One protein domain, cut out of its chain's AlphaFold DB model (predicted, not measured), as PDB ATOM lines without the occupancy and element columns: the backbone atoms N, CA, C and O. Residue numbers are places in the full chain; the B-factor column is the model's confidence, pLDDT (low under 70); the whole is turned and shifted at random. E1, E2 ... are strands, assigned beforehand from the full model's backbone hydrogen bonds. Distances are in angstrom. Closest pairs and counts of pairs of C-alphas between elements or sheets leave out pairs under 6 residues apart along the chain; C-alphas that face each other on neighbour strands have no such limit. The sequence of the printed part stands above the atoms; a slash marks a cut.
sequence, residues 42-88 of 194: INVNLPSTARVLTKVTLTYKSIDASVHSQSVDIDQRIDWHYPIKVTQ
ATOM      1  N   ILE A  42     181.298 136.013 150.883       90.44
ATOM      2  CA  ILE A  42     179.942 136.070 151.431       90.44
ATOM      3  C   ILE A  42     179.539 137.531 151.620       90.44
ATOM      4  O   ILE A  42     180.369 138.373 151.969       90.44
ATOM      5  N   ASN A  43     178.261 137.824 151.390       91.88
ATOM      6  CA  ASN A  43     177.672 139.122 151.691       91.88
ATOM      7  C   ASN A  43     176.930 139.040 153.026       91.88
ATOM      8  O   ASN A  43     176.034 138.213 153.196       91.88
ATOM      9  N   VAL A  44     177.295 139.913 153.960       94.25
ATOM     10  CA  VAL A  44     176.682 140.023 155.283       94.25
ATOM     11  C   VAL A  44     175.831 141.286 155.319       94.25
ATOM     12  O   VAL A  44     176.353 142.399 155.266       94.25
ATOM     13  N   ASN A  45     174.514 141.112 155.408       93.31
ATOM     14  CA  ASN A  45     173.580 142.220 155.588       93.31
ATOM     15  C   ASN A  45     173.490 142.596 157.066       93.31
ATOM     16  O   ASN A  45     173.467 141.725 157.938       93.31
ATOM     17  N   LEU A  46     173.399 143.892 157.337       93.00
ATOM     18  CA  LEU A  46     173.246 144.417 158.686       93.00
ATOM     19  C   LEU A  46     171.809 144.905 158.915       93.00
ATOM     20  O   LEU A  46     171.137 145.311 157.966       93.00
ATOM     21  N   PRO A  47     171.308 144.868 160.162       95.56
ATOM     22  CA  PRO A  47     169.980 145.382 160.474       95.56
ATOM     23  C   PRO A  47     169.908 146.898 160.258       95.56
ATOM     24  O   PRO A  47     170.909 147.608 160.369       95.56
ATOM     25  N   SER A  48     168.693 147.417 160.060       92.94
ATOM     26  CA  SER A  48     168.437 148.845 159.801       92.94
ATOM     27  C   SER A  48     168.867 149.797 160.924       92.94
ATOM     28  O   SER A  48     168.936 151.017 160.738       92.94
ATOM     29  N   THR A  49     169.199 149.251 162.092       95.44
ATOM     30  CA  THR A  49     169.699 149.965 163.269       95.44
ATOM     31  C   THR A  49     171.229 150.038 163.348       95.44
ATOM     32  O   THR A  49     171.743 150.781 164.181       95.44
ATOM     33  N   ALA A  50     171.982 149.333 162.495       95.31
ATOM     34  CA  ALA A  50     173.447 149.317 162.543       95.31
ATOM     35  C   ALA A  50     174.057 150.664 162.105       95.31
ATOM     36  O   ALA A  50     173.667 151.231 161.084       95.31
ATOM     37  N   ARG A  51     174.997 151.218 162.887       95.94
ATOM     38  CA  ARG A  51     175.596 152.553 162.633       95.94
ATOM     39  C   ARG A  51     177.111 152.606 162.768       95.94
ATOM     40  O   ARG A  51     177.739 153.433 162.112       95.94
ATOM     41  N   VAL A  52     177.686 151.758 163.615       96.31
ATOM     42  CA  VAL A  52     179.125 151.691 163.878       96.31
ATOM     43  C   VAL A  52     179.543 150.228 163.829       96.31
ATOM     44  O   VAL A  52     178.954 149.397 164.519       96.31
ATOM     45  N   LEU A  53     180.533 149.921 162.996       95.62
ATOM     46  CA  LEU A  53     181.208 148.635 162.954       95.62
ATOM     47  C   LEU A  53     182.392 148.694 163.920       95.62
ATOM     48  O   LEU A  53     183.365 149.398 163.663       95.62
ATOM     49  N   THR A  54     182.281 147.985 165.039       95.75
ATOM     50  CA  THR A  54     183.278 148.027 166.118       95.75
ATOM     51  C   THR A  54     184.421 147.051 165.874       95.75
ATOM     52  O   THR A  54     185.581 147.439 165.911       95.75
ATOM     53  N   LYS A  55     184.104 145.788 165.568       95.56
ATOM     54  CA  LYS A  55     185.079 144.696 165.481       95.56
ATOM     55  C   LYS A  55     184.652 143.625 164.485       95.56
ATOM     56  O   LYS A  55     183.464 143.318 164.372       95.56
ATOM     57  N   VAL A  56     185.625 143.005 163.827       95.56
ATOM     58  CA  VAL A  56     185.439 141.783 163.033       95.56
ATOM     59  C   VAL A  56     186.102 140.617 163.754       95.56
ATOM     60  O   VAL A  56     187.262 140.711 164.147       95.56
ATOM     61  N   THR A  57     185.367 139.513 163.900       95.56
ATOM     62  CA  THR A  57     185.865 138.267 164.496       95.56
ATOM     63  C   THR A  57     185.754 137.146 163.472       95.56
ATOM     64  O   THR A  57     184.652 136.817 163.035       95.56
ATOM     65  N   LEU A  58     186.884 136.550 163.100       91.81
ATOM     66  CA  LEU A  58     186.946 135.385 162.223       91.81
ATOM     67  C   LEU A  58     187.188 134.140 163.065       91.81
ATOM     68  O   LEU A  58     188.205 134.055 163.750       91.81
ATOM     69  N   THR A  59     186.274 133.179 162.991       94.19
ATOM     70  CA  THR A  59     186.411 131.876 163.650       94.19
ATOM     71  C   THR A  59     186.779 130.828 162.613       94.19
ATOM     72  O   THR A  59     186.127 130.729 161.575       94.19
ATOM     73  N   TYR A  60     187.822 130.056 162.887       87.50
ATOM     74  CA  TYR A  60     188.371 129.069 161.965       87.50
ATOM     75  C   TYR A  60     188.739 127.777 162.694       87.50
ATOM     76  O   TYR A  60     188.899 127.752 163.915       87.50
ATOM     77  N   LYS A  61     188.857 126.695 161.924       85.38
ATOM     78  CA  LYS A  61     189.288 125.382 162.397       85.38
ATOM     79  C   LYS A  61     190.725 125.134 161.937       85.38
ATOM     80  O   LYS A  61     191.013 125.287 160.752       85.38
ATOM     81  N   SER A  62     191.610 124.780 162.860       79.38
ATOM     82  CA  SER A  62     193.006 124.430 162.582       79.38
ATOM     83  C   SER A  62     193.129 123.038 161.950       79.38
ATOM     84  O   SER A  62     192.173 122.260 161.918       79.38
ATOM     85  N   ILE A  63     194.326 122.704 161.452       70.12
ATOM     86  CA  ILE A  63     194.628 121.395 160.841       70.12
ATOM     87  C   ILE A  63     194.431 120.218 161.810       70.12
ATOM     88  O   ILE A  63     194.092 119.115 161.395       70.12
ATOM     89  N   ASP A  64     194.581 120.469 163.108       79.06
ATOM     90  CA  ASP A  64     194.331 119.527 164.202       79.06
ATOM     91  C   ASP A  64     192.852 119.468 164.630       79.06
ATOM     92  O   ASP A  64     192.515 118.862 165.644       79.06
ATOM     93  N   ALA A  65     191.967 120.106 163.862       83.00
ATOM     94  CA  ALA A  65     190.542 120.227 164.112       83.00
ATOM     95  C   ALA A  65     190.119 121.078 165.327       83.00
ATOM     96  O   ALA A  65     188.917 121.154 165.603       83.00
ATOM     97  N   SER A  66     191.044 121.760 166.003       87.25
ATOM     98  CA  SER A  66     190.716 122.726 167.058       87.25
ATOM     99  C   SER A  66     190.106 124.015 166.483       87.25
ATOM    100  O   SER A  66     190.289 124.332 165.308       87.25
ATOM    101  N   VAL A  67     189.325 124.747 167.285       95.56
ATOM    102  CA  VAL A  67     188.628 125.975 166.858       95.56
ATOM    103  C   VAL A  67     189.286 127.195 167.495       95.56
ATOM    104  O   VAL A  67     189.437 127.252 168.713       95.56
ATOM    105  N   HIS A  68     189.628 128.188 166.676       90.94
ATOM    106  CA  HIS A  68     190.242 129.446 167.103       90.94
ATOM    107  C   HIS A  68     189.502 130.655 166.537       90.94
ATOM    108  O   HIS A  68     188.743 130.544 165.573       90.94
ATOM    109  N   SER A  69     189.772 131.827 167.112       95.06
ATOM    110  CA  SER A  69     189.213 133.095 166.655       95.06
ATOM    111  C   SER A  69     190.285 134.179 166.588       95.06
ATOM    112  O   SER A  69     191.080 134.322 167.512       95.06
ATOM    113  N   GLN A  70     190.272 134.966 165.513       91.00
ATOM    114  CA  GLN A  70     191.095 136.163 165.334       91.00
ATOM    115  C   GLN A  70     190.183 137.386 165.270       91.00
ATOM    116  O   GLN A  70     189.187 137.374 164.547       91.00
ATOM    117  N   SER A  71     190.511 138.438 166.022       94.50
ATOM    118  CA  SER A  71     189.736 139.683 166.056       94.50
ATOM    119  C   SER A  71     190.543 140.870 165.540       94.50
ATOM    120  O   SER A  71     191.747 140.941 165.777       94.50
ATOM    121  N   VAL A  72     189.868 141.800 164.863       93.69
ATOM    122  CA  VAL A  72     190.428 143.080 164.412       93.69
ATOM    123  C   VAL A  72     189.443 144.195 164.748       93.69
ATOM    124  O   VAL A  72     188.271 144.118 164.364       93.69
ATOM    125  N   ASP A  73     189.923 145.214 165.453       94.94
ATOM    126  CA  ASP A  73     189.139 146.396 165.813       94.94
ATOM    127  C   ASP A  73     189.078 147.384 164.636       94.94
ATOM    128  O   ASP A  73     190.031 147.517 163.865       94.94
ATOM    129  N   ILE A  74     187.931 148.044 164.468       92.88
ATOM    130  CA  ILE A  74     187.635 148.935 163.337       92.88
ATOM    131  C   ILE A  74     187.142 150.294 163.841       92.88
ATOM    132  O   ILE A  74     187.692 151.315 163.442       92.88
ATOM    133  N   ASP A  75     186.110 150.301 164.691       94.50
ATOM    134  CA  ASP A  75     185.464 151.491 165.269       94.50
ATOM    135  C   ASP A  75     185.112 152.601 164.259       94.50
ATOM    136  O   ASP A  75     185.380 153.788 164.460       94.50
ATOM    137  N   GLN A  76     184.458 152.221 163.157       93.25
ATOM    138  CA  GLN A  76     184.069 153.150 162.089       93.25
ATOM    139  C   GLN A  76     182.566 153.170 161.833       93.25
ATOM    140  O   GLN A  76     181.854 152.184 162.023       93.25
ATOM    141  N   ARG A  77     182.070 154.319 161.366       95.19
ATOM    142  CA  ARG A  77     180.677 154.469 160.927       95.19
ATOM    143  C   ARG A  77     180.450 153.720 159.617       95.19
ATOM    144  O   ARG A  77     181.328 153.685 158.763       95.19
ATOM    145  N   ILE A  78     179.247 153.185 159.455       94.44
ATOM    146  CA  ILE A  78     178.846 152.409 158.277       94.44
ATOM    147  C   ILE A  78     177.477 152.849 157.756       94.44
ATOM    148  O   ILE A  78     176.641 153.343 158.520       94.44
ATOM    149  N   ASP A  79     177.242 152.629 156.464       93.69
ATOM    150  CA  ASP A  79     175.912 152.673 155.860       93.69
ATOM    151  C   ASP A  79     175.378 151.242 155.720       93.69
ATOM    152  O   ASP A  79     175.874 150.447 154.925       93.69
ATOM    153  N   TRP A  80     174.381 150.905 156.533       93.50
ATOM    154  CA  TRP A  80     173.812 149.560 156.625       93.50
ATOM    155  C   TRP A  80     172.983 149.159 155.399       93.50
ATOM    156  O   TRP A  80     172.682 147.976 155.254       93.50
ATOM    157  N   HIS A  81     172.619 150.104 154.519       94.38
ATOM    158  CA  HIS A  81     171.927 149.776 153.268       94.38
ATOM    159  C   HIS A  81     172.810 148.956 152.315       94.38
ATOM    160  O   HIS A  81     172.293 148.341 151.383       94.38
ATOM    161  N   TYR A  82     174.127 148.930 152.549       93.06
ATOM    162  CA  TYR A  82     175.086 148.170 151.758       93.06
ATOM    163  C   TYR A  82     175.626 146.972 152.555       93.06
ATOM    164  O   TYR A  82     176.026 147.131 153.712       93.06
ATOM    165  N   PRO A  83     175.670 145.765 151.960       91.69
ATOM    166  CA  PRO A  83     176.229 144.591 152.618       91.69
ATOM    167  C   PRO A  83     177.741 144.712 152.820       91.69
ATOM    168  O   PRO A  83     178.460 145.261 151.983       91.69
ATOM    169  N   ILE A  84     178.243 144.088 153.884       93.56
ATOM    170  CA  ILE A  84     179.678 143.862 154.062       93.56
ATOM    171  C   ILE A  84     180.067 142.613 153.272       93.56
ATOM    172  O   ILE A  84     179.572 141.518 153.543       93.56
ATOM    173  N   LYS A  85     180.979 142.764 152.309       91.25
ATOM    174  CA  LYS A  85     181.558 141.643 151.564       91.25
ATOM    175  C   LYS A  85     182.805 141.129 152.285       91.25
ATOM    176  O   LYS A  85     183.793 141.850 152.391       91.25
ATOM    177  N   VAL A  86     182.780 139.876 152.731       90.69
ATOM    178  CA  VAL A  86     183.966 139.172 153.247       90.69
ATOM    179  C   VAL A  86     184.511 138.294 152.129       90.69
ATOM    180  O   VAL A  86     183.749 137.558 151.509       90.69
ATOM    181  N   THR A  87     185.808 138.389 151.850       84.69
ATOM    182  CA  THR A  87     186.494 137.682 150.757       84.69
ATOM    183  C   THR A  87     187.912 137.332 151.194       84.69
ATOM    184  O   THR A  87     188.465 138.002 152.069       84.69
ATOM    185  N   GLN A  88     188.519 136.306 150.601       74.62
ATOM    186  CA  GLN A  88     189.914 135.969 150.883       74.62
ATOM    187  C   GLN A  88     190.855 136.717 149.934       74.62
ATOM    188  O   GLN A  88     190.815 136.527 148.720       74.62
TER     189      GLN A  88
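What this domain is: This is residues 42 to 88 of the 194 residues of the protein "Putative periplasmic protein" of Helicobacter heilmannii (UniProt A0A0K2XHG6). The model is a lopsided U made of a doubled strand: a long antiparallel hairpin of E2 and E3 makes the long arm, and the short strand pair E1 and E4 makes the short arm, folded back below one end of the hairpin. The links of residues 45 to 51 and 78 to 83 join the two arms at that end, and the turn of residues 62 to 66 closes the hairpin at the other. The printed part has 47 residues, with no named helix and four named strands in the order E1, E2, E3, E4; they form two antiparallel sheets of two strands each, E2 - E3 and E1 - E4, and the class is all strand. The whole is loose, with a radius of gyration of the C-alphas of 13.2 A, and elongated, spanning 39 by 20 by 17 A.

Where its parts are: E2 runs from residue 52 to 61, 28.2 A from first to last C-alpha, beginning at C-alpha 52 (179.125, 151.691, 163.878). E3, residues 67 to 77, is the longest strand by residues and measures 30.2 A; it ends at C-alpha 77 (180.677, 154.469, 160.927). E1 holds residues 42 to 44 and measures 6.4 A, beginning at C-alpha 42 (179.942, 136.070, 151.431). E4 holds residues 84 to 87 and measures 9.8 A, ending at C-alpha 87 (186.494, 137.682, 150.757).

How they stand to each other: E2 and E3 are antiparallel neighbours and a hairpin, with 165 degrees between their directions. C-alphas 54 and 75 face each other at 4.2 A near one end of the pair, and C-alphas 61 and 67 at 4.5 A near the turn. N 58 and O 70, 2.8 A apart, and N 70 and O 58, 2.9 A apart, are within hydrogen-bond range. E1 and E4 are antiparallel neighbours too, with 157 degrees between their directions. C-alphas 43 and 85 face each other at 4.6 A, and N 44 and O 84 are within hydrogen-bond range at 2.8 A, as are N 86 and O 42 at 2.9 A. Between the two sheets the strands are apart: E1 is apart from E2 and from E3, and E4 is apart from E2 and from E3.

The domain as a whole: The two C-alphas farthest apart are those of Ser 48 and Asp 64, at 39.4 A. The C-alphas of Ile 42 and Gln 88, the first and last printed, are 10.0 A apart. The printed part has no cut. The link from E2 to E3, of 5 residues, is tight; those from E1 to E2, of 7 residues, and from E3 to E4, of 6, are short, and no link is long. The mean pLDDT of the printed part is 91.4, and no printed residue is under 70.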